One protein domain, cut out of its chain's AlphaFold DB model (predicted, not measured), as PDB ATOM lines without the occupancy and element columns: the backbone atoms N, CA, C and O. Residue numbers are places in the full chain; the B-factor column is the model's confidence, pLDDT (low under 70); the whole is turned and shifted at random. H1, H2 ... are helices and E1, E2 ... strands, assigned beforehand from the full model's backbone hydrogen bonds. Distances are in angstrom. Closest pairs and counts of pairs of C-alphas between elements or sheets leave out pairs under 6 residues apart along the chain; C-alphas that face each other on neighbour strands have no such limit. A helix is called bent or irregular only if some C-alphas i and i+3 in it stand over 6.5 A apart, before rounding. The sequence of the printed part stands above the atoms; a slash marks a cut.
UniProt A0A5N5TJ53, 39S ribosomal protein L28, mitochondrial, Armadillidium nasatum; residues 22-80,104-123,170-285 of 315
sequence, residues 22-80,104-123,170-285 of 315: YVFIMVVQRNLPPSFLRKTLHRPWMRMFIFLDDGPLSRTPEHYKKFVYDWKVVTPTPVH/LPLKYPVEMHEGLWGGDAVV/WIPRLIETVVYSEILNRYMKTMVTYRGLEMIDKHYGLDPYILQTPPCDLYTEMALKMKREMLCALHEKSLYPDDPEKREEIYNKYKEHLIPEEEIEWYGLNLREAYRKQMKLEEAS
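This is residues 22 to 80, 104 to 123 and 170 to 285 of the 315 residues of the protein "39S ribosomal protein L28, mitochondrial" of Armadillidium nasatum (UniProt A0A5N5TJ53). Mostly short helices gather round one longer helix, H9, on which H5, H7 and H11 pack; to one side lies a bent hairpin of two strands, E2 and E3, with H6 near E2. On another side H4 and H2 pack together, as do H3 and H12, and the first stretch with E1 and H1 lies farthest out. The 195 printed residues have twelve named helices and three named strands, in the order E1, H1 to H5, E2, E3, H6 to H12; E2 and E3 make an antiparallel sheet, and the class is mostly helix. The whole is only just compact, close to loose, with a radius of gyration of the C-alphas of 19.1 A and spans of 58 by 47 by 30 A.

Start at E1, residues 22 to 24, which pairs with no named strand. H1, residues 34 to 40, is close to but not clearly touching H2, residues 44 to 47: C-alphas 40 and 46 are the closest, 6.3 A apart. H2 touches H4, residues 62 to 72, at C-alphas 45 and 69, 5.3 A. H3, residues 56 to 59, touches H12, residues 271 to 285, at C-alphas 57 and 275, 5.8 A. H5, residues 110 to 114, touches the hub H9, residues 221 to 236, at C-alphas 113 and 221, 4.9 A. Look next at the hairpin of E2, residues 174 to 181, and E3, residues 186 to 193: N 179 and O 188 are within hydrogen-bond range at 2.9 A. H6, residues 194 to 202, and H7, residues 206 to 212, touch only at the corner, at C-alphas 200 and 206, 5.2 A. H7 touches H9 about perpendicular, at 85 degrees, with C-alphas 210 and 227 the closest, 6.0 A. H8, residues 215 to 218, touches H4 at C-alphas 216 and 71, 4.3 A. H10, residues 244 to 257, is close to but not clearly touching H9, at C-alphas 251 and 234, 6.7 A. H11, residues 261 to 264, touches H9 at C-alphas 264 and 228, 6.0 A. Every O i to N i+4 pair is within range in H1, H4, H6, H7, H9 and H12, against 8 of 10 in H10 and 0 of 1 in H5, which has 2 of 2 O i to N i+3 pairs.

Find C-alpha 22 at (-2.778, 44.071, 19.024), where E1 begins. H9 runs 22.6 A from C-alpha 221 at (4.779, 22.624, -5.109); H12 runs 20.9 A to C-alpha 285 at (31.576, 17.837, 4.514). H4 spans 15.6 A, E2 and E3 20.3 A each, and H10 20.6 A; H10 is irregular, with C-alphas 253 and 256 7.7 A apart.

The C-alphas farthest apart, of Tyr 22 and Glu 245, are 64.6 A apart. Residues 81 to 103 and 124 to 169 are not printed, with C-alpha gaps of 7.0 A and 5.1 A. Of the links printed whole, none is long. Residues 22 to 32 and 36 to 40 have pLDDT under 70.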
ATOM      1  N   TYR A  22      -3.602  44.218  20.215       32.53
ATOM      2  CA  TYR A  22      -2.778  44.071  19.024       32.53
ATOM      3  C   TYR A  22      -1.315  43.970  19.456       32.53
ATOM      4  O   TYR A  22      -0.739  44.909  20.010       32.53
ATOM      5  N   VAL A  23      -0.714  42.805  19.212       32.84
ATOM      6  CA  VAL A  23       0.723  42.587  19.392       32.84
ATOM      7  C   VAL A  23       1.396  42.890  18.060       32.84
ATOM      8  O   VAL A  23       1.342  42.085  17.132       32.84
ATOM      9  N   PHE A  24       2.010  44.066  17.953       29.64
ATOM     10  CA  PHE A  24       2.806  44.422  16.782       29.64
ATOM     11  C   PHE A  24       4.257  44.022  17.050       29.64
ATOM     12  O   PHE A  24       4.958  44.644  17.852       29.64
ATOM     13  N   ILE A  25       4.729  42.973  16.374       30.98
ATOM     14  CA  ILE A  25       6.161  42.675  16.308       30.98
ATOM     15  C   ILE A  25       6.747  43.624  15.262       30.98
ATOM     16  O   ILE A  25       6.866  43.285  14.086       30.98
ATOM     17  N   MET A  26       7.095  44.844  15.678       26.72
ATOM     18  CA  MET A  26       8.000  45.658  14.876       26.72
ATOM     19  C   MET A  26       9.386  45.023  14.990       26.72
ATOM     20  O   MET A  26      10.076  45.154  16.003       26.72
ATOM     21  N   VAL A  27       9.765  44.271  13.956       36.56
ATOM     22  CA  VAL A  27      11.124  43.766  13.770       36.56
ATOM     23  C   VAL A  27      12.021  44.991  13.656       36.56
ATOM     24  O   VAL A  27      12.104  45.615  12.599       36.56
ATOM     25  N   VAL A  28      12.657  45.366  14.769       36.44
ATOM     26  CA  VAL A  28      13.797  46.279  14.767       36.44
ATOM     27  C   VAL A  28      14.727  45.732  13.699       36.44
ATOM     28  O   VAL A  28      15.213  44.606  13.830       36.44
ATOM     29  N   GLN A  29      14.896  46.482  12.606       41.38
ATOM     30  CA  GLN A  29      15.920  46.193  11.619       41.38
ATOM     31  C   GLN A  29      17.179  45.891  12.426       41.38
ATOM     32  O   GLN A  29      17.660  46.759  13.157       41.38
ATOM     33  N   ARG A  30      17.693  44.651  12.363       48.06
ATOM     34  CA  ARG A  30      19.085  44.404  12.756       48.06
ATOM     35  C   ARG A  30      19.867  45.557  12.135       48.06
ATOM     36  O   ARG A  30      19.607  45.848  10.969       48.06
ATOM     37  N   ASN A  31      20.714  46.248  12.900       52.88
ATOM     38  CA  ASN A  31      21.537  47.355  12.408       52.88
ATOM     39  C   ASN A  31      22.477  46.821  11.311       52.88
ATOM     40  O   ASN A  31      23.650  46.544  11.549       52.88
ATOM     41  N   LEU A  32      21.924  46.572  10.127       62.50
ATOM     42  CA  LEU A  32      22.610  46.077   8.956       62.50
ATOM     43  C   LEU A  32      23.448  47.252   8.467       62.50
ATOM     44  O   LEU A  32      22.924  48.365   8.357       62.50
ATOM     45  N   PRO A  33      24.743  47.049   8.197       72.44
ATOM     46  CA  PRO A  33      25.598  48.148   7.796       72.44
ATOM     47  C   PRO A  33      25.039  48.797   6.515       72.44
ATOM     48  O   PRO A  33      24.559  48.080   5.631       72.44
ATOM     49  N   PRO A  34      25.119  50.132   6.354       71.69
ATOM     50  CA  PRO A  34      24.610  50.823   5.164       71.69
ATOM     51  C   PRO A  34      25.159  50.264   3.839       71.69
ATOM     52  O   PRO A  34      24.468  50.252   2.821       71.69
ATOM     53  N   SER A  35      26.381  49.717   3.858       73.88
ATOM     54  CA  SER A  35      26.993  49.017   2.719       73.88
ATOM     55  C   SER A  35      26.219  47.763   2.291       73.88
ATOM     56  O   SER A  35      26.123  47.477   1.096       73.88
ATOM     57  N   PHE A  36      25.623  47.037   3.238       69.25
ATOM     58  CA  PHE A  36      24.763  45.885   2.973       69.25
ATOM     59  C   PHE A  36      23.412  46.322   2.393       69.25
ATOM     60  O   PHE A  36      22.935  45.738   1.420       69.25
ATOM     61  N   LEU A  37      22.827  47.408   2.906       67.62
ATOM     62  CA  LEU A  37      21.593  47.982   2.356       67.62
ATOM     63  C   LEU A  37      21.769  48.438   0.898       67.62
ATOM     64  O   LEU A  37      20.898  48.196   0.066       67.62
ATOM     65  N   ARG A  38      22.933  49.003   0.552       69.69
ATOM     66  CA  ARG A  38      23.245  49.397  -0.831       69.69
ATOM     67  C   ARG A  38      23.370  48.198  -1.777       69.69
ATOM     68  O   ARG A  38      22.832  48.235  -2.877       69.69
ATOM     69  N   LYS A  39      24.033  47.114  -1.352       66.25
ATOM     70  CA  LYS A  39      24.164  45.878  -2.156       66.25
ATOM     71  C   LYS A  39      22.830  45.163  -2.382       66.25
ATOM     72  O   LYS A  39      22.656  44.483  -3.387       66.25
ATOM     73  N   THR A  40      21.892  45.312  -1.453       65.25
ATOM     74  CA  THR A  40      20.608  44.605  -1.480       65.25
ATOM     75  C   THR A  40      19.511  45.302  -2.284       65.25
ATOM     76  O   THR A  40      18.470  44.693  -2.513       65.25
ATOM     77  N   LEU A  41      19.743  46.523  -2.782       71.06
ATOM     78  CA  LEU A  41      18.851  47.179  -3.750       71.06
ATOM     79  C   LEU A  41      18.700  46.359  -5.039       71.06
ATOM     80  O   LEU A  41      17.586  46.158  -5.506       71.06
ATOM     81  N   HIS A  42      19.805  45.835  -5.575       74.75
ATOM     82  CA  HIS A  42      19.803  45.016  -6.797       74.75
ATOM     83  C   HIS A  42      19.587  43.517  -6.530       74.75
ATOM     84  O   HIS A  42      19.447  42.734  -7.462       74.75
ATOM     85  N   ARG A  43      19.598  43.109  -5.256       83.00
ATOM     86  CA  ARG A  43      19.508  41.711  -4.808       83.00
ATOM     87  C   ARG A  43      18.538  41.610  -3.627       83.00
ATOM     88  O   ARG A  43      18.969  41.368  -2.491       83.00
ATOM     89  N   PRO A  44      17.235  41.839  -3.863       82.62
ATOM     90  CA  PRO A  44      16.244  41.918  -2.793       82.62
ATOM     91  C   PRO A  44      16.098  40.595  -2.025       82.62
ATOM     92  O   PRO A  44      15.863  40.619  -0.816       82.62
ATOM     93  N   TRP A  45      16.351  39.451  -2.672       84.19
ATOM     94  CA  TRP A  45      16.309  38.125  -2.045       84.19
ATOM     95  C   TRP A  45      17.279  37.956  -0.868       84.19
ATOM     96  O   TRP A  45      16.994  37.200   0.058       84.19
ATOM     97  N   MET A  46      18.392  38.700  -0.832       80.81
ATOM     98  CA  MET A  46      19.339  38.663   0.292       80.81
ATOM     99  C   MET A  46      18.798  39.334   1.566       80.81
ATOM    100  O   MET A  46      19.373  39.152   2.636       80.81
ATOM    101  N   ARG A  47      17.711  40.117   1.476       78.06
ATOM    102  CA  ARG A  47      17.064  40.759   2.639       78.06
ATOM    103  C   ARG A  47      15.987  39.894   3.272       78.06
ATOM    104  O   ARG A  47      15.430  40.296   4.293       78.06
ATOM    105  N   MET A  48      15.661  38.747   2.678       81.12
ATOM    106  CA  MET A  48      14.674  37.862   3.274       81.12
ATOM    107  C   MET A  48      15.182  37.387   4.627       81.12
ATOM    108  O   MET A  48      16.279  36.845   4.738       81.12
ATOM    109  N   PHE A  49      14.361  37.598   5.655       80.62
ATOM    110  CA  PHE A  49      14.725  37.334   7.045       80.62
ATOM    111  C   PHE A  49      15.252  35.907   7.251       80.62
ATOM    112  O   PHE A  49      16.261  35.709   7.915       80.62
ATOM    113  N   ILE A  50      14.638  34.944   6.558       83.50
ATOM    114  CA  ILE A  50      14.973  33.512   6.570       83.50
ATOM    115  C   ILE A  50      16.448  33.248   6.198       83.50
ATOM    116  O   ILE A  50      17.025  32.245   6.613       83.50
ATOM    117  N   PHE A  51      17.075  34.143   5.429       85.62
ATOM    118  CA  PHE A  51      18.460  34.017   4.968       85.62
ATOM    119  C   PHE A  51      19.453  34.920   5.704       85.62
ATOM    120  O   PHE A  51      20.646  34.855   5.414       85.62
ATOM    121  N   LEU A  52      18.989  35.753   6.639       82.81
ATOM    122  CA  LEU A  52      19.832  36.674   7.410       82.81
ATOM    123  C   LEU A  52      20.312  36.088   8.748       82.81
ATOM    124  O   LEU A  52      21.064  36.752   9.460       82.81
ATOM    125  N   ASP A  53      19.849  34.897   9.118       78.94
ATOM    126  CA  ASP A  53      20.270  34.184  10.328       78.94
ATOM    127  C   ASP A  53      21.519  33.318  10.090       78.94
ATOM    128  O   ASP A  53      21.828  32.951   8.963       78.94
ATOM    129  N   ASP A  54      22.206  32.891  11.153       81.19
ATOM    130  CA  ASP A  54      23.375  31.987  11.069       81.19
ATOM    131  C   ASP A  54      23.003  30.511  10.779       81.19
ATOM    132  O   ASP A  54      23.833  29.599  10.889       81.19
ATOM    133  N   GLY A  55      21.738  30.257  10.428       88.31
ATOM    134  CA  GLY A  55      21.198  28.923  10.180       88.31
ATOM    135  C   GLY A  55      21.615  28.321   8.828       88.31
ATOM    136  O   GLY A  55      22.104  29.027   7.955       88.31
ATOM    137  N   PRO A  56      21.360  27.022   8.593       90.50
ATOM    138  CA  PRO A  56      21.705  26.349   7.333       90.50
ATOM    139  C   PRO A  56      21.145  27.053   6.090       90.50
ATOM    140  O   PRO A  56      21.828  27.182   5.080       90.50
ATOM    141  N   LEU A  57      19.925  27.599   6.167       90.94
ATOM    142  CA  LEU A  57      19.304  28.285   5.030       90.94
ATOM    143  C   LEU A  57      20.096  29.506   4.542       90.94
ATOM    144  O   LEU A  57      20.055  29.806   3.349       90.94
ATOM    145  N   SER A  58      20.863  30.185   5.399       90.62
ATOM    146  CA  SER A  58      21.694  31.314   4.960       90.62
ATOM    147  C   SER A  58      22.925  30.883   4.170       90.62
ATOM    148  O   SER A  58      23.441  31.675   3.380       90.62
ATOM    149  N   ARG A  59      23.351  29.622   4.292       91.62
ATOM    150  CA  ARG A  59      24.482  29.039   3.552       91.62
ATOM    151  C   ARG A  59      24.061  28.370   2.243       91.62
ATOM    152  O   ARG A  59      24.911  27.849   1.530       91.62
ATOM    153  N   THR A  60      22.770  28.414   1.908       93.62
ATOM    154  CA  THR A  60      22.275  27.927   0.614       93.62
ATOM    155  C   THR A  60      22.777  28.786  -0.553       93.62
ATOM    156  O   THR A  60      23.084  29.977  -0.356       93.62
ATOM    157  N   PRO A  61      22.835  28.211  -1.772       94.94
ATOM    158  CA  PRO A  61      23.277  28.926  -2.963       94.94
ATOM    159  C   PRO A  61      22.448  30.177  -3.270       94.94
ATOM    160  O   PRO A  61      21.267  30.275  -2.931       94.94
ATOM    161  N   GLU A  62      23.058  31.147  -3.954       92.88
ATOM    162  CA  GLU A  62      22.400  32.420  -4.269       92.88
ATOM    163  C   GLU A  62      21.192  32.254  -5.209       92.88
ATOM    164  O   GLU A  62      20.157  32.882  -4.981       92.88
ATOM    165  N   HIS A  63      21.288  31.370  -6.205       94.50
ATOM    166  CA  HIS A  63      20.197  31.083  -7.141       94.50
ATOM    167  C   HIS A  63      18.949  30.538  -6.430       94.50
ATOM    168  O   HIS A  63      17.831  30.936  -6.750       94.50
ATOM    169  N   TYR A  64      19.121  29.711  -5.392       95.44
ATOM    170  CA  TYR A  64      18.002  29.195  -4.605       95.44
ATOM    171  C   TYR A  64      17.312  30.315  -3.819       95.44
ATOM    172  O   TYR A  64      16.086  30.388  -3.756       95.44
ATOM    173  N   LYS A  65      18.093  31.244  -3.256       94.25
ATOM    174  CA  LYS A  65      17.539  32.402  -2.541       94.25
ATOM    175  C   LYS A  65      16.723  33.294  -3.470       94.25
ATOM    176  O   LYS A  65      15.646  33.743  -3.077       94.25
ATOM    177  N   LYS A  66      17.225  33.519  -4.690       94.12
ATOM    178  CA  LYS A  66      16.506  34.231  -5.751       94.12
ATOM    179  C   LYS A  66      15.202  33.512  -6.105       94.12
ATOM    180  O   LYS A  66      14.151  34.134  -6.043       94.12
ATOM    181  N   PHE A  67      15.248  32.200  -6.332       94.81
ATOM    182  CA  PHE A  67      14.059  31.384  -6.595       94.81
ATOM    183  C   PHE A  67      12.989  31.519  -5.498       94.81
ATOM    184  O   PHE A  67      11.824  31.751  -5.806       94.81
ATOM    185  N   VAL A  68      13.359  31.429  -4.215       94.06
ATOM    186  CA  VAL A  68      12.393  31.568  -3.107       94.06
ATOM    187  C   VAL A  68      11.762  32.964  -3.078       94.06
ATOM    188  O   VAL A  68      10.581  33.093  -2.758       94.06
ATOM    189  N   TYR A  69      12.532  34.004  -3.401       93.44
ATOM    190  CA  TYR A  69      12.013  35.367  -3.505       93.44
ATOM    191  C   TYR A  69      11.022  35.496  -4.667       93.44
ATOM    192  O   TYR A  69       9.913  35.989  -4.465       93.44
ATOM    193  N   ASP A  70      11.389  34.973  -5.838       92.94
ATOM    194  CA  ASP A  70      10.537  34.955  -7.029       92.94
ATOM    195  C   ASP A  70       9.262  34.137  -6.803       92.94
ATOM    196  O   ASP A  70       8.212  34.474  -7.329       92.94
ATOM    197  N   TRP A  71       9.320  33.093  -5.976       92.31
ATOM    198  CA  TRP A  71       8.166  32.255  -5.661       92.31
ATOM    199  C   TRP A  71       7.232  32.865  -4.607       92.31
ATOM    200  O   TRP A  71       6.015  32.781  -4.752       92.31
ATOM    201  N   LYS A  72       7.771  33.459  -3.530       89.69
ATOM    202  CA  LYS A  72       6.966  33.857  -2.353       89.69
ATOM    203  C   LYS A  72       6.751  35.356  -2.173       89.69
ATOM    204  O   LYS A  72       5.858  35.730  -1.418       89.69
ATOM    205  N   VAL A  73       7.594  36.200  -2.763       89.00
ATOM    206  CA  VAL A  73       7.611  37.648  -2.485       89.00
ATOM    207  C   VAL A  73       7.216  38.471  -3.700       89.00
ATOM    208  O   VAL A  73       6.553  39.496  -3.541       89.00
ATOM    209  N   VAL A  74       7.622  38.046  -4.897       90.19
ATOM    210  CA  VAL A  74       7.230  38.724  -6.135       90.19
ATOM    211  C   VAL A  74       5.708  38.727  -6.266       90.19
ATOM    212  O   VAL A  74       5.035  37.741  -5.964       90.19
ATOM    213  N   THR A  75       5.162  39.867  -6.690       87.88
ATOM    214  CA  THR A  75       3.724  40.041  -6.887       87.88
ATOM    215  C   THR A  75       3.262  39.165  -8.052       87.88
ATOM    216  O   THR A  75       3.772  39.356  -9.161       87.88
ATOM    217  N   PRO A  76       2.331  38.223  -7.828       91.38
ATOM    218  CA  PRO A  76       1.829  37.361  -8.889       91.38
ATOM    219  C   PRO A  76       0.957  38.149  -9.865       91.38
ATOM    220  O   PRO A  76       0.511  39.269  -9.582       91.38
ATOM    221  N   THR A  77       0.679  37.532 -11.007       92.56
ATOM    222  CA  THR A  77      -0.299  38.054 -11.958       92.56
ATOM    223  C   THR A  77      -1.690  38.153 -11.315       92.56
ATOM    224  O   THR A  77      -2.096  37.289 -10.532       92.56
ATOM    225  N   PRO A  78      -2.445  39.227 -11.597       94.00
ATOM    226  CA  PRO A  78      -3.751  39.433 -10.992       94.00
ATOM    227  C   PRO A  78      -4.768  38.435 -11.557       94.00
ATOM    228  O   PRO A  78      -5.011  38.388 -12.761       94.00
ATOM    229  N   VAL A  79      -5.350  37.626 -10.666       93.06
ATOM    230  CA  VAL A  79      -6.352  36.600 -11.011       93.06
ATOM    231  C   VAL A  79      -7.746  36.995 -10.535       93.06
ATOM    232  O   VAL A  79      -8.697  37.010 -11.307       93.06
ATOM    233  N   HIS A  80      -7.862  37.344  -9.251       92.88
ATOM    234  CA  HIS A  80      -9.149  37.572  -8.577       92.88
ATOM    235  C   HIS A  80      -9.599  39.036  -8.584       92.88
ATOM    236  O   HIS A  80     -10.606  39.377  -7.970       92.88
ATOM    237  N   LEU A 104      -5.807  40.960  -3.672       91.12
ATOM    238  CA  LEU A 104      -6.679  40.392  -2.647       91.12
ATOM    239  C   LEU A 104      -5.910  39.407  -1.749       91.12
ATOM    240  O   LEU A 104      -5.052  38.669  -2.239       91.12
ATOM    241  N   PRO A 105      -6.220  39.339  -0.441       90.94
ATOM    242  CA  PRO A 105      -5.621  38.356   0.452       90.94
ATOM    243  C   PRO A 105      -6.160  36.954   0.137       90.94
ATOM    244  O   PRO A 105      -7.287  36.599   0.492       90.94
ATOM    245  N   LEU A 106      -5.332  36.152  -0.527       91.69
ATOM    246  CA  LEU A 106      -5.653  34.784  -0.918       91.69
ATOM    247  C   LEU A 106      -5.336  33.790   0.201       91.69
ATOM    248  O   LEU A 106      -4.366  33.947   0.949       91.69
ATOM    249  N   LYS A 107      -6.165  32.751   0.316       93.25
ATOM    250  CA  LYS A 107      -5.925  31.608   1.195       93.25
ATOM    251  C   LYS A 107      -5.565  30.386   0.371       93.25
ATOM    252  O   LYS A 107      -6.292  30.008  -0.546       93.25
ATOM    253  N   TYR A 108      -4.481  29.743   0.777       91.44
ATOM    254  CA  TYR A 108      -3.931  28.584   0.100       91.44
ATOM    255  C   TYR A 108      -4.060  27.355   1.007       91.44
ATOM    256  O   TYR A 108      -3.376  27.293   2.033       91.44
ATOM    257  N   PRO A 109      -4.993  26.434   0.704       94.25
ATOM    258  CA  PRO A 109      -5.106  25.164   1.415       94.25
ATOM    259  C   PRO A 109      -3.936  24.237   1.041       94.25
ATOM    260  O   PRO A 109      -3.261  24.461   0.038       94.25
ATOM    261  N   VAL A 110      -3.664  23.208   1.846       92.56
ATOM    262  CA  VAL A 110      -2.477  22.348   1.651       92.56
ATOM    263  C   VAL A 110      -2.631  21.486   0.395       92.56
ATOM    264  O   VAL A 110      -1.676  21.297  -0.354       92.56
ATOM    265  N   GLU A 111      -3.861  21.066   0.120       92.44
ATOM    266  CA  GLU A 111      -4.307  20.275  -1.029       92.44
ATOM    267  C   GLU A 111      -4.004  20.964  -2.365       92.44
ATOM    268  O   GLU A 111      -3.828  20.319  -3.395       92.44
ATOM    269  N   MET A 112      -3.888  22.294  -2.366       93.81
ATOM    270  CA  MET A 112      -3.510  23.044  -3.560       93.81
ATOM    271  C   MET A 112      -2.106  22.662  -4.051       93.81
ATOM    272  O   MET A 112      -1.852  22.665  -5.252       93.81
ATOM    273  N   HIS A 113      -1.190  22.290  -3.151       93.69
ATOM    274  CA  HIS A 113       0.168  21.901  -3.532       93.69
ATOM    275  C   HIS A 113       0.234  20.569  -4.299       93.69
ATOM    276  O   HIS A 113       1.270  20.305  -4.907       93.69
ATOM    277  N   GLU A 114      -0.850  19.784  -4.310       92.62
ATOM    278  CA  GLU A 114      -0.992  18.506  -5.025       92.62
ATOM    279  C   GLU A 114      -1.616  18.660  -6.427       92.62
ATOM    280  O   GLU A 114      -1.700  17.691  -7.176       92.62
ATOM    281  N   GLY A 115      -2.078  19.861  -6.792       93.06
ATOM    282  CA  GLY A 115      -2.767  20.126  -8.058       93.06
ATOM    283  C   GLY A 115      -2.126  21.240  -8.886       93.06
ATOM    284  O   GLY A 115      -1.119  21.828  -8.504       93.06
ATOM    285  N   LEU A 116      -2.740  21.550 -10.030       94.62
ATOM    286  CA  LEU A 116      -2.389  22.673 -10.904       94.62
ATOM    287  C   LEU A 116      -3.519  23.710 -10.887       94.62
ATOM    288  O   LEU A 116      -4.489  23.611 -11.631       94.62
ATOM    289  N   TRP A 117      -3.409  24.711 -10.013       93.88
ATOM    290  CA  TRP A 117      -4.491  25.686  -9.804       93.88
ATOM    291  C   TRP A 117      -4.337  26.970 -10.637       93.88
ATOM    292  O   TRP A 117      -5.234  27.803 -10.650       93.88
ATOM    293  N   GLY A 118      -3.213  27.159 -11.339       90.12
ATOM    294  CA  GLY A 118      -3.026  28.287 -12.269       90.12
ATOM    295  C   GLY A 118      -3.145  29.679 -11.635       90.12
ATOM    296  O   GLY A 118      -3.639  30.608 -12.275       90.12
ATOM    297  N   GLY A 119      -2.750  29.820 -10.366       89.69
ATOM    298  CA  GLY A 119      -2.884  31.063  -9.595       89.69
ATOM    299  C   GLY A 119      -4.261  31.272  -8.946       89.69
ATOM    300  O   GLY A 119      -4.477  32.285  -8.275       89.69
ATOM    301  N   ASP A 120      -5.194  30.329  -9.096       92.62
ATOM    302  CA  ASP A 120      -6.435  30.335  -8.322       92.62
ATOM    303  C   ASP A 120      -6.177  30.004  -6.849       92.62
ATOM    304  O   ASP A 120      -5.254  29.273  -6.488       92.62
ATOM    305  N   ALA A 121      -7.035  30.535  -5.982       93.56
ATOM    306  CA  ALA A 121      -6.957  30.334  -4.545       93.56
ATOM    307  C   ALA A 121      -8.329  30.521  -3.899       93.56
ATOM    308  O   ALA A 121      -9.276  30.987  -4.532       93.56
ATOM    309  N   VAL A 122      -8.433  30.193  -2.611       95.25
ATOM    310  CA  VAL A 122      -9.658  30.436  -1.848       95.25
ATOM    311  C   VAL A 122      -9.689  31.895  -1.408       95.25
ATOM    312  O   VAL A 122      -8.788  32.371  -0.714       95.25
ATOM    313  N   VAL A 123     -10.761  32.604  -1.751       95.50
ATOM    314  CA  VAL A 123     -10.981  33.982  -1.302       95.50
ATOM    315  C   VAL A 123     -11.932  33.958  -0.113       95.50
ATOM    316  O   VAL A 123     -13.013  33.373  -0.179       95.50
ATOM    317  N   TRP A 170     -15.209  31.977  -1.369       95.38
ATOM    318  CA  TRP A 170     -15.230  31.630  -2.783       95.38
ATOM    319  C   TRP A 170     -14.134  30.601  -3.022       95.38
ATOM    320  O   TRP A 170     -12.952  30.881  -2.824       95.38
ATOM    321  N   ILE A 171     -14.558  29.392  -3.377       94.81
ATOM    322  CA  ILE A 171     -13.691  28.237  -3.601       94.81
ATOM    323  C   ILE A 171     -13.683  27.974  -5.111       94.81
ATOM    324  O   ILE A 171     -14.765  27.941  -5.710       94.81
ATOM    325  N   PRO A 172     -12.508  27.811  -5.743       94.88
ATOM    326  CA  PRO A 172     -12.442  27.483  -7.160       94.88
ATOM    327  C   PRO A 172     -13.042  26.099  -7.424       94.88
ATOM    328  O   PRO A 172     -13.012  25.209  -6.571       94.88
ATOM    329  N   ARG A 173     -13.589  25.899  -8.625       94.19
ATOM    330  CA  ARG A 173     -14.047  24.571  -9.048       94.19
ATOM    331  C   ARG A 173     -12.840  23.731  -9.452       94.19
ATOM    332  O   ARG A 173     -12.119  24.104 -10.374       94.19
ATOM    333  N   LEU A 174     -12.653  22.614  -8.758       94.81
ATOM    334  CA  LEU A 174     -11.595  21.645  -9.020       94.81
ATOM    335  C   LEU A 174     -12.142  20.518  -9.892       94.81
ATOM    336  O   LEU A 174     -13.240  20.019  -9.646       94.81
ATOM    337  N   ILE A 175     -11.370  20.128 -10.899       95.44
ATOM    338  CA  ILE A 175     -11.706  19.063 -11.840       95.44
ATOM    339  C   ILE A 175     -10.542  18.089 -11.857       95.44
ATOM    340  O   ILE A 175      -9.380  18.491 -11.906       95.44
ATOM    341  N   GLU A 176     -10.848  16.803 -11.822       96.06
ATOM    342  CA  GLU A 176      -9.841  15.774 -12.015       96.06
ATOM    343  C   GLU A 176      -9.661  15.523 -13.513       96.06
ATOM    344  O   GLU A 176     -10.616  15.179 -14.210       96.06
ATOM    345  N   THR A 177      -8.447  15.720 -14.021       95.69
ATOM    346  CA  THR A 177      -8.136  15.550 -15.447       95.69
ATOM    347  C   THR A 177      -6.825  14.795 -15.627       95.69
ATOM    348  O   THR A 177      -6.024  14.672 -14.698       95.69
ATOM    349  N   VAL A 178      -6.618  14.238 -16.820       96.31
ATOM    350  CA  VAL A 178      -5.363  13.582 -17.189       96.31
ATOM    351  C   VAL A 178      -4.615  14.505 -18.136       96.31
ATOM    352  O   VAL A 178      -5.136  14.852 -19.193       96.31
ATOM    353  N   VAL A 179      -3.396  14.884 -17.766       95.25
ATOM    354  CA  VAL A 179      -2.532  15.742 -18.579       95.25
ATOM    355  C   VAL A 179      -1.305  14.953 -19.021       95.25
ATOM    356  O   VAL A 179      -0.745  14.172 -18.250       95.25
ATOM    357  N   TYR A 180      -0.895  15.141 -20.269       95.88
ATOM    358  CA  TYR A 180       0.282  14.499 -20.843       95.88
ATOM    359  C   TYR A 180       1.476  15.456 -20.850       95.88
ATOM    360  O   TYR A 180       1.322  16.634 -21.171       95.88
ATOM    361  N   SER A 181       2.655  14.936 -20.505       96.12
ATOM    362  CA  SER A 181       3.937  15.629 -20.665       96.12
ATOM    363  C   SER A 181       4.754  14.937 -21.750       96.12
ATOM    364  O   SER A 181       4.982  13.726 -21.671       96.12
ATOM    365  N   GLU A 182       5.207  15.707 -22.739       93.31
ATOM    366  CA  GLU A 182       6.059  15.234 -23.831       93.31
ATOM    367  C   GLU A 182       7.466  14.929 -23.320       93.31
ATOM    368  O   GLU A 182       8.012  13.877 -23.654       93.31
ATOM    369  N   ILE A 183       8.031  15.814 -22.486       94.56
ATOM    370  CA  ILE A 183       9.392  15.693 -21.931       94.56
ATOM    371  C   ILE A 183       9.504  14.444 -21.054       94.56
ATOM    372  O   ILE A 183      10.457  13.680 -21.172       94.56
ATOM    373  N   LEU A 184       8.521  14.223 -20.181       93.25
ATOM    374  CA  LEU A 184       8.522  13.082 -19.261       93.25
ATOM    375  C   LEU A 184       7.900  11.816 -19.873       93.25
ATOM    376  O   LEU A 184       7.912  10.774 -19.222       93.25
ATOM    377  N   ASN A 185       7.328  11.914 -21.080       93.12
ATOM    378  CA  ASN A 185       6.588  10.858 -21.778       93.12
ATOM    379  C   ASN A 185       5.594  10.099 -20.876       93.12
ATOM    380  O   ASN A 185       5.573   8.867 -20.832       93.12
ATOM    381  N   ARG A 186       4.783  10.829 -20.101       93.44
ATOM    382  CA  ARG A 186       3.839  10.221 -19.150       93.44
ATOM    383  C   ARG A 186       2.520  10.975 -19.072       93.44
ATOM    384  O   ARG A 186       2.488  12.205 -19.086       93.44
ATOM    385  N   TYR A 187       1.440  10.216 -18.917       95.44
ATOM    386  CA  TYR A 187       0.131  10.736 -18.534       95.44
ATOM    387  C   TYR A 187       0.056  10.833 -17.011       95.44
ATOM    388  O   TYR A 187       0.381   9.882 -16.302       95.44
ATOM    389  N   MET A 188      -0.370  11.983 -16.500       93.81
ATOM    390  CA  MET A 188      -0.506  12.247 -15.071       93.81
ATOM    391  C   MET A 188      -1.943  12.630 -14.767       93.81
ATOM    392  O   MET A 188      -2.501  13.530 -15.392       93.81
ATOM    393  N   LYS A 189      -2.532  11.962 -13.779       95.81
ATOM    394  CA  LYS A 189      -3.821  12.349 -13.215       95.81
ATOM    395  C   LYS A 189      -3.583  13.490 -12.226       95.81
ATOM    396  O   LYS A 189      -2.850  13.295 -11.259       95.81
ATOM    397  N   THR A 190      -4.156  14.663 -12.472       94.31
ATOM    398  CA  THR A 190      -3.975  15.844 -11.617       94.31
ATOM    399  C   THR A 190      -5.293  16.583 -11.396       94.31
ATOM    400  O   THR A 190      -6.206  16.557 -12.226       94.31
ATOM    401  N   MET A 191      -5.397  17.250 -10.244       95.50
ATOM    402  CA  MET A 191      -6.499  18.166  -9.952       95.50
ATOM    403  C   MET A 191      -6.180  19.531 -10.553       95.50
ATOM    404  O   MET A 191      -5.170  20.141 -10.196       95.50
ATOM    405  N   VAL A 192      -7.034  20.013 -11.451       95.56
ATOM    406  CA  VAL A 192      -6.823  21.248 -12.214       95.56
ATOM    407  C   VAL A 192      -8.046  22.156 -12.078       95.56
ATOM    408  O   VAL A 192      -9.178  21.683 -11.943       95.56
ATOM    409  N   THR A 193      -7.837  23.472 -12.076       95.94
ATOM    410  CA  THR A 193      -8.929  24.456 -12.196       95.94
ATOM    411  C   THR A 193      -9.208  24.778 -13.665       95.94
ATOM    412  O   THR A 193      -8.356  24.580 -14.527       95.94
ATOM    413  N   TYR A 194     -10.379  25.342 -13.975       94.88
ATOM    414  CA  TYR A 194     -10.667  25.806 -15.343       94.88
ATOM    415  C   TYR A 194      -9.608  26.789 -15.862       94.88
ATOM    416  O   TYR A 194      -9.189  26.688 -17.011       94.88
ATOM    417  N   ARG A 195      -9.118  27.688 -15.000       94.19
ATOM    418  CA  ARG A 195      -8.025  28.603 -15.337       94.19
ATOM    419  C   ARG A 195      -6.719  27.860 -15.615       94.19
ATOM    420  O   ARG A 195      -6.009  28.222 -16.544       94.19
ATOM    421  N   GLY A 196      -6.392  26.836 -14.825       94.25
ATOM    422  CA  GLY A 196      -5.213  26.002 -15.063       94.25
ATOM    423  C   GLY A 196      -5.229  25.361 -16.454       94.25
ATOM    424  O   GLY A 196      -4.218  25.410 -17.149       94.25
ATOM    425  N   LEU A 197      -6.385  24.845 -16.888       95.25
ATOM    426  CA  LEU A 197      -6.573  24.327 -18.250       95.25
ATOM    427  C   LEU A 197      -6.430  25.434 -19.304       95.25
ATOM    428  O   LEU A 197      -5.685  25.269 -20.260       95.25
ATOM    429  N   GLU A 198      -7.049  26.594 -19.081       95.50
ATOM    430  CA  GLU A 198      -6.926  27.746 -19.983       95.50
ATOM    431  C   GLU A 198      -5.463  28.196 -20.152       95.50
ATOM    432  O   GLU A 198      -5.050  28.598 -21.236       95.50
ATOM    433  N   MET A 199      -4.654  28.123 -19.091       95.38
ATOM    434  CA  MET A 199      -3.226  28.439 -19.169       95.38
ATOM    435  C   MET A 199      -2.440  27.389 -19.954       95.38
ATOM    436  O   MET A 199      -1.578  27.752 -20.750       95.38
ATOM    437  N   ILE A 200      -2.752  26.105 -19.772       96.06
ATOM    438  CA  ILE A 200      -2.163  25.028 -20.575       96.06
ATOM    439  C   ILE A 200      -2.462  25.260 -22.064       96.06
ATOM    440  O   ILE A 200      -1.550  25.183 -22.888       96.06
ATOM    441  N   ASP A 201      -3.697  25.637 -22.395       96.19
ATOM    442  CA  ASP A 201      -4.103  25.930 -23.771       96.19
ATOM    443  C   ASP A 201      -3.399  27.180 -24.323       96.19
ATOM    444  O   ASP A 201      -2.887  27.157 -25.444       96.19
ATOM    445  N   LYS A 202      -3.284  28.257 -23.529       96.44
ATOM    446  CA  LYS A 202      -2.577  29.498 -23.915       96.44
ATOM    447  C   LYS A 202      -1.102  29.280 -24.239       96.44
ATOM    448  O   LYS A 202      -0.559  29.971 -25.097       96.44
ATOM    449  N   HIS A 203      -0.461  28.346 -23.546       95.62
ATOM    450  CA  HIS A 203       0.938  27.989 -23.769       95.62
ATOM    451  C   HIS A 203       1.108  26.818 -24.753       95.62
ATOM    452  O   HIS A 203       2.228  26.353 -24.950       95.62
ATOM    453  N   TYR A 204       0.031  26.364 -25.404       95.12
ATOM    454  CA  TYR A 204       0.040  25.256 -26.366       95.12
ATOM    455  C   TYR A 204       0.610  23.945 -25.794       95.12
ATOM    456  O   TYR A 204       1.308  23.202 -26.487       95.12
ATOM    457  N   GLY A 205       0.326  23.654 -24.523       95.25
ATOM    458  CA  GLY A 205       0.711  22.404 -23.872       95.25
ATOM    459  C   GLY A 205       1.140  22.571 -22.417       95.25
ATOM    460  O   GLY A 205       1.414  23.671 -21.932       95.25
ATOM    461  N   LEU A 206       1.230  21.441 -21.711       95.69
ATOM    462  CA  LEU A 206       1.623  21.412 -20.300       95.69
ATOM    463  C   LEU A 206       3.089  21.809 -20.102       95.69
ATOM    464  O   LEU A 206       3.404  22.592 -19.206       95.69
ATOM    465  N   ASP A 207       3.984  21.253 -20.916       95.81
ATOM    466  CA  ASP A 207       5.424  21.446 -20.741       95.81
ATOM    467  C   ASP A 207       5.836  22.907 -20.988       95.81
ATOM    468  O   ASP A 207       6.495  23.480 -20.113       95.81
ATOM    469  N   PRO A 208       5.401  23.579 -22.081       95.56
ATOM    470  CA  PRO A 208       5.657  25.008 -22.243       95.56
ATOM    471  C   PRO A 208       5.034  25.843 -21.121       95.56
ATOM    472  O   PRO A 208       5.697  26.750 -20.619       95.56
ATOM    473  N   TYR A 209       3.812  25.519 -20.676       95.94
ATOM    474  CA  TYR A 209       3.172  26.212 -19.556       95.94
ATOM    475  C   TYR A 209       4.056  26.177 -18.307       95.94
ATOM    476  O   TYR A 209       4.380  27.226 -17.754       95.94
ATOM    477  N   ILE A 210       4.520  24.999 -17.890       96.25
ATOM    478  CA  ILE A 210       5.363  24.858 -16.697       96.25
ATOM    479  C   ILE A 210       6.724  25.547 -16.890       96.25
ATOM    480  O   ILE A 210       7.208  26.242 -15.992       96.25
ATOM    481  N   LEU A 211       7.365  25.388 -18.049       95.12
ATOM    482  CA  LEU A 211       8.708  25.924 -18.286       95.12
ATOM    483  C   LEU A 211       8.730  27.455 -18.416       95.12
ATOM    484  O   LEU A 211       9.605  28.090 -17.820       95.12
ATOM    485  N   GLN A 212       7.758  28.047 -19.114       94.19
ATOM    486  CA  GLN A 212       7.703  29.490 -19.380       94.19
ATOM    487  C   GLN A 212       7.188  30.299 -18.191       94.19
ATOM    488  O   GLN A 212       7.645  31.420 -17.964       94.19
ATOM    489  N   THR A 213       6.246  29.752 -17.421       94.50
ATOM    490  CA  THR A 213       5.642  30.503 -16.320       94.50
ATOM    491  C   THR A 213       6.620  30.728 -15.162       94.50
ATOM    492  O   THR A 213       7.440  29.855 -14.824       94.50
ATOM    493  N   PRO A 214       6.564  31.915 -14.531       93.88
ATOM    494  CA  PRO A 214       7.394  32.215 -13.380       93.88
ATOM    495  C   PRO A 214       6.914  31.449 -12.130       93.88
ATOM    496  O   PRO A 214       5.734  31.104 -12.017       93.88
ATOM    497  N   PRO A 215       7.804  31.216 -11.144       93.50
ATOM    498  CA  PRO A 215       7.461  30.494  -9.918       93.50
ATOM    499  C   PRO A 215       6.275  31.085  -9.142       93.50
ATOM    500  O   PRO A 215       5.495  30.325  -8.570       93.50
ATOM    501  N   CYS A 216       6.136  32.419  -9.115       92.00
ATOM    502  CA  CYS A 216       5.043  33.107  -8.419       92.00
ATOM    503  C   CYS A 216       3.658  32.718  -8.948       92.00
ATOM    504  O   CYS A 216       2.740  32.565  -8.145       92.00
ATOM    505  N   ASP A 217       3.516  32.538 -10.265       92.62
ATOM    506  CA  ASP A 217       2.229  32.263 -10.913       92.62
ATOM    507  C   ASP A 217       1.862  30.775 -10.871       92.62
ATOM    508  O   ASP A 217       0.692  30.431 -10.702       92.62
ATOM    509  N   LEU A 218       2.854  29.878 -10.967       91.75
ATOM    510  CA  LEU A 218       2.622  28.440 -10.784       91.75
ATOM    511  C   LEU A 218       2.151  28.128  -9.367       91.75
ATOM    512  O   LEU A 218       1.231  27.325  -9.194       91.75
ATOM    513  N   TYR A 219       2.798  28.766  -8.384       86.12
ATOM    514  CA  TYR A 219       2.556  28.745  -6.939       86.12
ATOM    515  C   TYR A 219       2.624  27.364  -6.239       86.12
ATOM    516  O   TYR A 219       3.189  27.244  -5.151       86.12
ATOM    517  N   THR A 220       2.092  26.311  -6.852       92.69
ATOM    518  CA  THR A 220       1.970  24.934  -6.351       92.69
ATOM    519  C   THR A 220       3.314  24.198  -6.295       92.69
ATOM    520  O   THR A 220       4.168  24.349  -7.169       92.69
ATOM    521  N   GLU A 221       3.517  23.367  -5.263       93.31
ATOM    522  CA  GLU A 221       4.779  22.624  -5.109       93.31
ATOM    523  C   GLU A 221       4.908  21.513  -6.153       93.31
ATOM    524  O   GLU A 221       6.005  21.290  -6.663       93.31
ATOM    525  N   MET A 222       3.801  20.850  -6.511       93.94
ATOM    526  CA  MET A 222       3.797  19.833  -7.561       93.94
ATOM    527  C   MET A 222       4.306  20.396  -8.892       93.94
ATOM    528  O   MET A 222       5.212  19.806  -9.475       93.94
ATOM    529  N   ALA A 223       3.803  21.550  -9.347       95.06
ATOM    530  CA  ALA A 223       4.247  22.148 -10.609       95.06
ATOM    531  C   ALA A 223       5.747  22.479 -10.602       95.06
ATOM    532  O   ALA A 223       6.453  22.230 -11.577       95.06
ATOM    533  N   LEU A 224       6.254  23.001  -9.485       95.25
ATOM    534  CA  LEU A 224       7.670  23.332  -9.322       95.25
ATOM    535  C   LEU A 224       8.566  22.086  -9.316       95.25
ATOM    536  O   LEU A 224       9.657  22.107  -9.890       95.25
ATOM    537  N   LYS A 225       8.105  20.993  -8.699       95.31
ATOM    538  CA  LYS A 225       8.793  19.695  -8.721       95.31
ATOM    539  C   LYS A 225       8.781  19.081 -10.119       95.31
ATOM    540  O   LYS A 225       9.827  18.651 -10.589       95.31
ATOM    541  N   MET A 226       7.651  19.147 -10.822       95.12
ATOM    542  CA  MET A 226       7.553  18.728 -12.225       95.12
ATOM    543  C   MET A 226       8.498  19.527 -13.123       95.12
ATOM    544  O   MET A 226       9.202  18.944 -13.940       95.12
ATOM    545  N   LYS A 227       8.578  20.850 -12.932       95.50
ATOM    546  CA  LYS A 227       9.521  21.711 -13.657       95.50
ATOM    547  C   LYS A 227      10.960  21.253 -13.469       95.50
ATOM    548  O   LYS A 227      11.705  21.147 -14.437       95.50
ATOM    549  N   ARG A 228      11.346  20.953 -12.228       95.38
ATOM    550  CA  ARG A 228      12.663  20.392 -11.931       95.38
ATOM    551  C   ARG A 228      12.878  19.048 -12.630       95.38
ATOM    552  O   ARG A 228      13.925  18.873 -13.237       95.38
ATOM    553  N   GLU A 229      11.917  18.128 -12.559       94.50
ATOM    554  CA  GLU A 229      12.006  16.820 -13.231       94.50
ATOM    555  C   GLU A 229      12.212  16.975 -14.745       94.50
ATOM    556  O   GLU A 229      13.092  16.333 -15.311       94.50
ATOM    557  N   MET A 230      11.461  17.876 -15.387       94.81
ATOM    558  CA  MET A 230      11.608  18.184 -16.814       94.81
ATOM    559  C   MET A 230      13.002  18.729 -17.133       94.81
ATOM    560  O   MET A 230      13.644  18.268 -18.072       94.81
ATOM    561  N   LEU A 231      13.496  19.684 -16.341       94.75
ATOM    562  CA  LEU A 231      14.823  20.268 -16.538       94.75
ATOM    563  C   LEU A 231      15.946  19.239 -16.329       94.75
ATOM    564  O   LEU A 231      16.901  19.228 -17.105       94.75
ATOM    565  N   CYS A 232      15.818  18.345 -15.342       94.19
ATOM    566  CA  CYS A 232      16.734  17.214 -15.158       94.19
ATOM    567  C   CYS A 232      16.736  16.296 -16.390       94.19
ATOM    568  O   CYS A 232      17.801  16.015 -16.934       94.19
ATOM    569  N   ALA A 233      15.558  15.896 -16.880       92.94
ATOM    570  CA  ALA A 233      15.433  15.016 -18.044       92.94
ATOM    571  C   ALA A 233      16.027  15.637 -19.324       92.94
ATOM    572  O   ALA A 233      16.687  14.955 -20.112       92.94
ATOM    573  N   LEU A 234      15.844  16.950 -19.512       93.06
ATOM    574  CA  LEU A 234      16.447  17.698 -20.617       93.06
ATOM    575  C   LEU A 234      17.982  17.745 -20.522       93.06
ATOM    576  O   LEU A 234      18.651  17.677 -21.555       93.06
ATOM    577  N   HIS A 235      18.543  17.854 -19.311       91.44
ATOM    578  CA  HIS A 235      19.994  17.895 -19.098       91.44
ATOM    579  C   HIS A 235      20.649  16.524 -19.313       91.44
ATOM    580  O   HIS A 235      21.641  16.414 -20.031       91.44
ATOM    581  N   GLU A 236      20.051  15.472 -18.752       88.06
ATOM    582  CA  GLU A 236      20.525  14.090 -18.884       88.06
ATOM    583  C   GLU A 236      20.336  13.526 -20.302       88.06
ATOM    584  O   GLU A 236      20.960  12.527 -20.656       88.06
ATOM    585  N   LYS A 237      19.470  14.149 -21.118       83.88
ATOM    586  CA  LYS A 237      18.998  13.617 -22.411       83.88
ATOM    587  C   LYS A 237      18.423  12.200 -22.284       83.88
ATOM    588  O   LYS A 237      18.490  11.407 -23.224       83.88
ATOM    589  N   SER A 238      17.816  11.905 -21.134       83.94
ATOM    590  CA  SER A 238      17.156  10.630 -20.825       83.94
ATOM    591  C   SER A 238      15.780  10.474 -21.499       83.94
ATOM    592  O   SER A 238      15.086   9.485 -21.281       83.94
ATOM    593  N   LEU A 239      15.394  11.437 -22.344       83.38
ATOM    594  CA  LEU A 239      14.147  11.466 -23.112       83.38
ATOM    595  C   LEU A 239      14.120  10.308 -24.125       83.38
ATOM    596  O   LEU A 239      15.087  10.145 -24.860       83.38
ATOM    597  N   TYR A 240      13.012   9.562 -24.199       86.12
ATOM    598  CA  TYR A 240      12.744   8.508 -25.201       86.12
ATOM    599  C   TYR A 240      13.955   7.606 -25.521       86.12
ATOM    600  O   TYR A 240      14.580   7.767 -26.570       86.12
ATOM    601  N   PRO A 241      14.288   6.632 -24.650       88.00
ATOM    602  CA  PRO A 241      15.409   5.720 -24.885       88.00
ATOM    603  C   PRO A 241      15.315   4.942 -26.206       88.00
ATOM    604  O   PRO A 241      16.348   4.632 -26.795       88.00
ATOM    605  N   ASP A 242      14.092   4.660 -26.657       91.31
ATOM    606  CA  ASP A 242      13.813   3.832 -27.831       91.31
ATOM    607  C   ASP A 242      13.931   4.610 -29.159       91.31
ATOM    608  O   ASP A 242      14.368   4.042 -30.158       91.31
ATOM    609  N   ASP A 243      13.624   5.916 -29.157       93.06
ATOM    610  CA  ASP A 243      13.496   6.744 -30.367       93.06
ATOM    611  C   ASP A 243      14.456   7.956 -30.345       93.06
ATOM    612  O   ASP A 243      14.134   9.013 -29.782       93.06
ATOM    613  N   PRO A 244      15.638   7.863 -30.989       92.62
ATOM    614  CA  PRO A 244      16.639   8.927 -30.953       92.62
ATOM    615  C   PRO A 244      16.229  10.187 -31.731       92.62
ATOM    616  O   PRO A 244      16.578  11.284 -31.300       92.62
ATOM    617  N   GLU A 245      15.479  10.050 -32.829       93.56
ATOM    618  CA  GLU A 245      15.020  11.179 -33.658       93.56
ATOM    619  C   GLU A 245      14.064  12.080 -32.868       93.56
ATOM    620  O   GLU A 245      14.303  13.276 -32.697       93.56
ATOM    621  N   LYS A 246      13.038  11.471 -32.263       92.00
ATOM    622  CA  LYS A 246      12.056  12.169 -31.426       92.00
ATOM    623  C   LYS A 246      12.707  12.860 -30.225       92.00
ATOM    624  O   LYS A 246      12.310  13.961 -29.842       92.00
ATOM    625  N   ARG A 247      13.738  12.244 -29.635       92.50
ATOM    626  CA  ARG A 247      14.529  12.862 -28.563       92.50
ATOM    627  C   ARG A 247      15.191  14.163 -29.019       92.50
ATOM    628  O   ARG A 247      15.162  15.140 -28.271       92.50
ATOM    629  N   GLU A 248      15.791  14.191 -30.207       92.38
ATOM    630  CA  GLU A 248      16.430  15.399 -30.740       92.38
ATOM    631  C   GLU A 248      15.408  16.482 -31.097       92.38
ATOM    632  O   GLU A 248      15.635  17.653 -30.791       92.38
ATOM    633  N   GLU A 249      14.259  16.109 -31.661       93.69
ATOM    634  CA  GLU A 249      13.149  17.034 -31.932       93.69
ATOM    635  C   GLU A 249      12.665  17.734 -30.656       93.69
ATOM    636  O   GLU A 249      12.589  18.965 -30.597       93.69
ATOM    637  N   ILE A 250      12.396  16.955 -29.605       93.12
ATOM    638  CA  ILE A 250      11.931  17.473 -28.313       93.12
ATOM    639  C   ILE A 250      13.017  18.324 -27.656       93.12
ATOM    640  O   ILE A 250      12.735  19.417 -27.161       93.12
ATOM    641  N   TYR A 251      14.273  17.876 -27.689       93.56
ATOM    642  CA  TYR A 251      15.387  18.664 -27.169       93.56
ATOM    643  C   TYR A 251      15.497  20.019 -27.883       93.56
ATOM    644  O   TYR A 251      15.617  21.058 -27.233       93.56
ATOM    645  N   ASN A 252      15.380  20.030 -29.213       94.00
ATOM    646  CA  ASN A 252      15.415  21.249 -30.015       94.00
ATOM    647  C   ASN A 252      14.237  22.188 -29.723       94.00
ATOM    648  O   ASN A 252      14.435  23.405 -29.749       94.00
ATOM    649  N   LYS A 253      13.054  21.643 -29.405       94.19
ATOM    650  CA  LYS A 253      11.861  22.407 -29.005       94.19
ATOM    651  C   LYS A 253      12.055  23.132 -27.668       94.19
ATOM    652  O   LYS A 253      11.650  24.282 -27.547       94.19
ATOM    653  N   TYR A 254      12.694  22.497 -26.682       94.75
ATOM    654  CA  TYR A 254      12.798  23.029 -25.312       94.75
ATOM    655  C   TYR A 254      14.175  23.598 -24.931       94.75
ATOM    656  O   TYR A 254      14.350  24.070 -23.805       94.75
ATOM    657  N   LYS A 255      15.146  23.613 -25.854       92.31
ATOM    658  CA  LYS A 255      16.522  24.100 -25.618       92.31
ATOM    659  C   LYS A 255      16.604  25.511 -25.025       92.31
ATOM    660  O   LYS A 255      17.553  25.823 -24.315       92.31
ATOM    661  N   GLU A 256      15.622  26.361 -25.315       92.44
ATOM    662  CA  GLU A 256      15.595  27.765 -24.887       92.44
ATOM    663  C   GLU A 256      15.384  27.927 -23.376       92.44
ATOM    664  O   GLU A 256      15.766  28.945 -22.803       92.44
ATOM    665  N   HIS A 257      14.811  26.920 -22.712       90.25
ATOM    666  CA  HIS A 257      14.478  26.957 -21.285       90.25
ATOM    667  C   HIS A 257      15.527  26.278 -20.392       90.25
ATOM    668  O   HIS A 257      15.266  26.035 -19.213       90.25
ATOM    669  N   LEU A 258      16.704  25.954 -20.934       90.19
ATOM    670  CA  LEU A 258      17.770  25.296 -20.185       90.19
ATOM    671  C   LEU A 258      18.383  26.220 -19.125       90.19
ATOM    672  O   LEU A 258      18.687  27.388 -19.358       90.19
ATOM    673  N   ILE A 259      18.602  25.634 -17.954       91.31
ATOM    674  CA  ILE A 259      19.225  26.241 -16.779       91.31
ATOM    675  C   ILE A 259      20.429  25.348 -16.407       91.31
ATOM    676  O   ILE A 259      20.389  24.146 -16.687       91.31
ATOM    677  N   PRO A 260      21.520  25.877 -15.821       95.06
ATOM    678  CA  PRO A 260      22.630  25.052 -15.333       95.06
ATOM    679  C   PRO A 260      22.186  23.984 -14.316       95.06
ATOM    680  O   PRO A 260      21.321  24.231 -13.476       95.06
ATOM    681  N   GLU A 261      22.831  22.812 -14.354       93.31
ATOM    682  CA  GLU A 261      22.516  21.641 -13.512       93.31
ATOM    683  C   GLU A 261      22.519  21.964 -12.013       93.31
ATOM    684  O   GLU A 261      21.610  21.572 -11.278       93.31
ATOM    685  N   GLU A 262      23.497  22.760 -11.571       92.81
ATOM    686  CA  GLU A 262      23.614  23.190 -10.178       92.81
ATOM    687  C   GLU A 262      22.361  23.933  -9.697       92.81
ATOM    688  O   GLU A 262      21.930  23.744  -8.563       92.81
ATOM    689  N   GLU A 263      21.744  24.755 -10.549       94.06
ATOM    690  CA  GLU A 263      20.530  25.493 -10.194       94.06
ATOM    691  C   GLU A 263      19.293  24.591 -10.203       94.06
ATOM    692  O   GLU A 263      18.423  24.723  -9.334       94.06
ATOM    693  N   ILE A 264      19.230  23.636 -11.138       94.50
ATOM    694  CA  ILE A 264      18.130  22.667 -11.249       94.50
ATOM    695  C   ILE A 264      18.027  21.829  -9.970       94.50
ATOM    696  O   ILE A 264      16.932  21.605  -9.450       94.50
ATOM    697  N   GLU A 265      19.164  21.417  -9.405       93.50
ATOM    698  CA  GLU A 265      19.202  20.576  -8.205       93.50
ATOM    699  C   GLU A 265      18.560  21.249  -6.971       93.50
ATOM    700  O   GLU A 265      18.129  20.570  -6.025       93.50
ATOM    701  N   TRP A 266      18.520  22.584  -6.945       95.31
ATOM    702  CA  TRP A 266      17.901  23.385  -5.885       95.31
ATOM    703  C   TRP A 266      16.518  23.924  -6.248       95.31
ATOM    704  O   TRP A 266      15.762  24.308  -5.352       95.31
ATOM    705  N   TYR A 267      16.166  23.932  -7.529       94.81
ATOM    706  CA  TYR A 267      14.884  24.425  -8.005       94.81
ATOM    707  C   TYR A 267      13.711  23.620  -7.422       94.81
ATOM    708  O   TYR A 267      13.783  22.403  -7.254       94.81
ATOM    709  N   GLY A 268      12.618  24.302  -7.072       92.25
ATOM    710  CA  GLY A 268      11.390  23.658  -6.588       92.25
ATOM    711  C   GLY A 268      11.473  22.985  -5.212       92.25
ATOM    712  O   GLY A 268      10.475  22.426  -4.760       92.25
ATOM    713  N   LEU A 269      12.616  23.048  -4.518       94.75
ATOM    714  CA  LEU A 269      12.712  22.587  -3.135       94.75
ATOM    715  C   LEU A 269      11.944  23.529  -2.209       94.75
ATOM    716  O   LEU A 269      12.133  24.748  -2.239       94.75
ATOM    717  N   ASN A 270      11.125  22.964  -1.323       93.06
ATOM    718  CA  ASN A 270      10.532  23.754  -0.248       93.06
ATOM    719  C   ASN A 270      11.616  24.129   0.783       93.06
ATOM    720  O   ASN A 270      12.616  23.430   0.946       93.06
ATOM    721  N   LEU A 271      11.399  25.187   1.569       92.62
ATOM    722  CA  LEU A 271      12.319  25.649   2.618       92.62
ATOM    723  C   LEU A 271      12.755  24.518   3.559       92.62
ATOM    724  O   LEU A 271      13.923  24.430   3.927       92.62
ATOM    725  N   ARG A 272      11.829  23.621   3.918       94.19
ATOM    726  CA  ARG A 272      12.113  22.459   4.771       94.19
ATOM    727  C   ARG A 272      12.996  21.423   4.075       94.19
ATOM    728  O   ARG A 272      13.868  20.835   4.712       94.19
ATOM    729  N   GLU A 273      12.763  21.178   2.790       95.44
ATOM    730  CA  GLU A 273      13.545  20.233   1.989       95.44
ATOM    731  C   GLU A 273      14.949  20.785   1.732       95.44
ATOM    732  O   GLU A 273      15.929  20.082   1.966       95.44
ATOM    733  N   ALA A 274      15.057  22.066   1.373       95.94
ATOM    734  CA  ALA A 274      16.327  22.762   1.204       95.94
ATOM    735  C   ALA A 274      17.137  22.814   2.504       95.94
ATOM    736  O   ALA A 274      18.339  22.567   2.479       95.94
ATOM    737  N   TYR A 275      16.485  23.044   3.649       94.94
ATOM    738  CA  TYR A 275      17.136  22.947   4.958       94.94
ATOM    739  C   TYR A 275      17.744  21.555   5.171       94.94
ATOM    740  O   TYR A 275      18.918  21.432   5.510       94.94
ATOM    741  N   ARG A 276      16.963  20.491   4.931       96.50
ATOM    742  CA  ARG A 276      17.432  19.102   5.074       96.50
ATOM    743  C   ARG A 276      18.563  18.778   4.100       96.50
ATOM    744  O   ARG A 276      19.506  18.095   4.487       96.50
ATOM    745  N   LYS A 277      18.472  19.251   2.854       96.25
ATOM    746  CA  LYS A 277      19.512  19.074   1.835       96.25
ATOM    747  C   LYS A 277      20.814  19.743   2.274       96.25
ATOM    748  O   LYS A 277      21.847  19.085   2.298       96.25
ATOM    749  N   GLN A 278      20.743  21.000   2.707       95.25
ATOM    750  CA  GLN A 278      21.902  21.743   3.192       95.25
ATOM    751  C   GLN A 278      22.551  21.067   4.405       95.25
ATOM    752  O   GLN A 278      23.763  20.895   4.427       95.25
ATOM    753  N   MET A 279      21.753  20.620   5.379       94.50
ATOM    754  CA  MET A 279      22.260  19.883   6.542       94.50
ATOM    755  C   MET A 279      23.014  18.615   6.134       94.50
ATOM    756  O   MET A 279      24.107  18.373   6.629       94.50
ATOM    757  N   LYS A 280      22.487  17.835   5.182       95.31
ATOM    758  CA  LYS A 280      23.168  16.633   4.675       95.31
ATOM    759  C   LYS A 280      24.493  16.957   3.981       95.31
ATOM    760  O   LYS A 280      25.448  16.204   4.140       95.31
ATOM    761  N   LEU A 281      24.556  18.055   3.221       93.44
ATOM    762  CA  LEU A 281      25.798  18.518   2.590       93.44
ATOM    763  C   LEU A 281      26.833  18.925   3.643       93.44
ATOM    764  O   LEU A 281      27.997  18.539   3.553       93.44
ATOM    765  N   GLU A 282      26.396  19.643   4.678       91.81
ATOM    766  CA  GLU A 282      27.247  20.030   5.799       91.81
ATOM    767  C   GLU A 282      27.731  18.807   6.575       91.81
ATOM    768  O   GLU A 282      28.930  18.674   6.777       91.81
ATOM    769  N   GLU A 283      26.855  17.865   6.922       91.44
ATOM    770  CA  GLU A 283      27.225  16.600   7.565       91.44
ATOM    771  C   GLU A 283      28.201  15.785   6.709       91.44
ATOM    772  O   GLU A 283      29.166  15.232   7.235       91.44
ATOM    773  N   ALA A 284      27.991  15.721   5.391       90.56
ATOM    774  CA  ALA A 284      28.907  15.049   4.472       90.56
ATOM    775  C   ALA A 284      30.285  15.729   4.440       90.56
ATOM    776  O   ALA A 284      31.300  15.036   4.474       90.56
ATOM    777  N   SER A 285      30.327  17.065   4.447       85.25
ATOM    778  CA  SER A 285      31.576  17.837   4.514       85.25
ATOM    779  C   SER A 285      32.255  17.770   5.892       85.25
ATOM    780  O   SER A 285      33.480  17.762   5.989       85.25
TER     781      SER A 285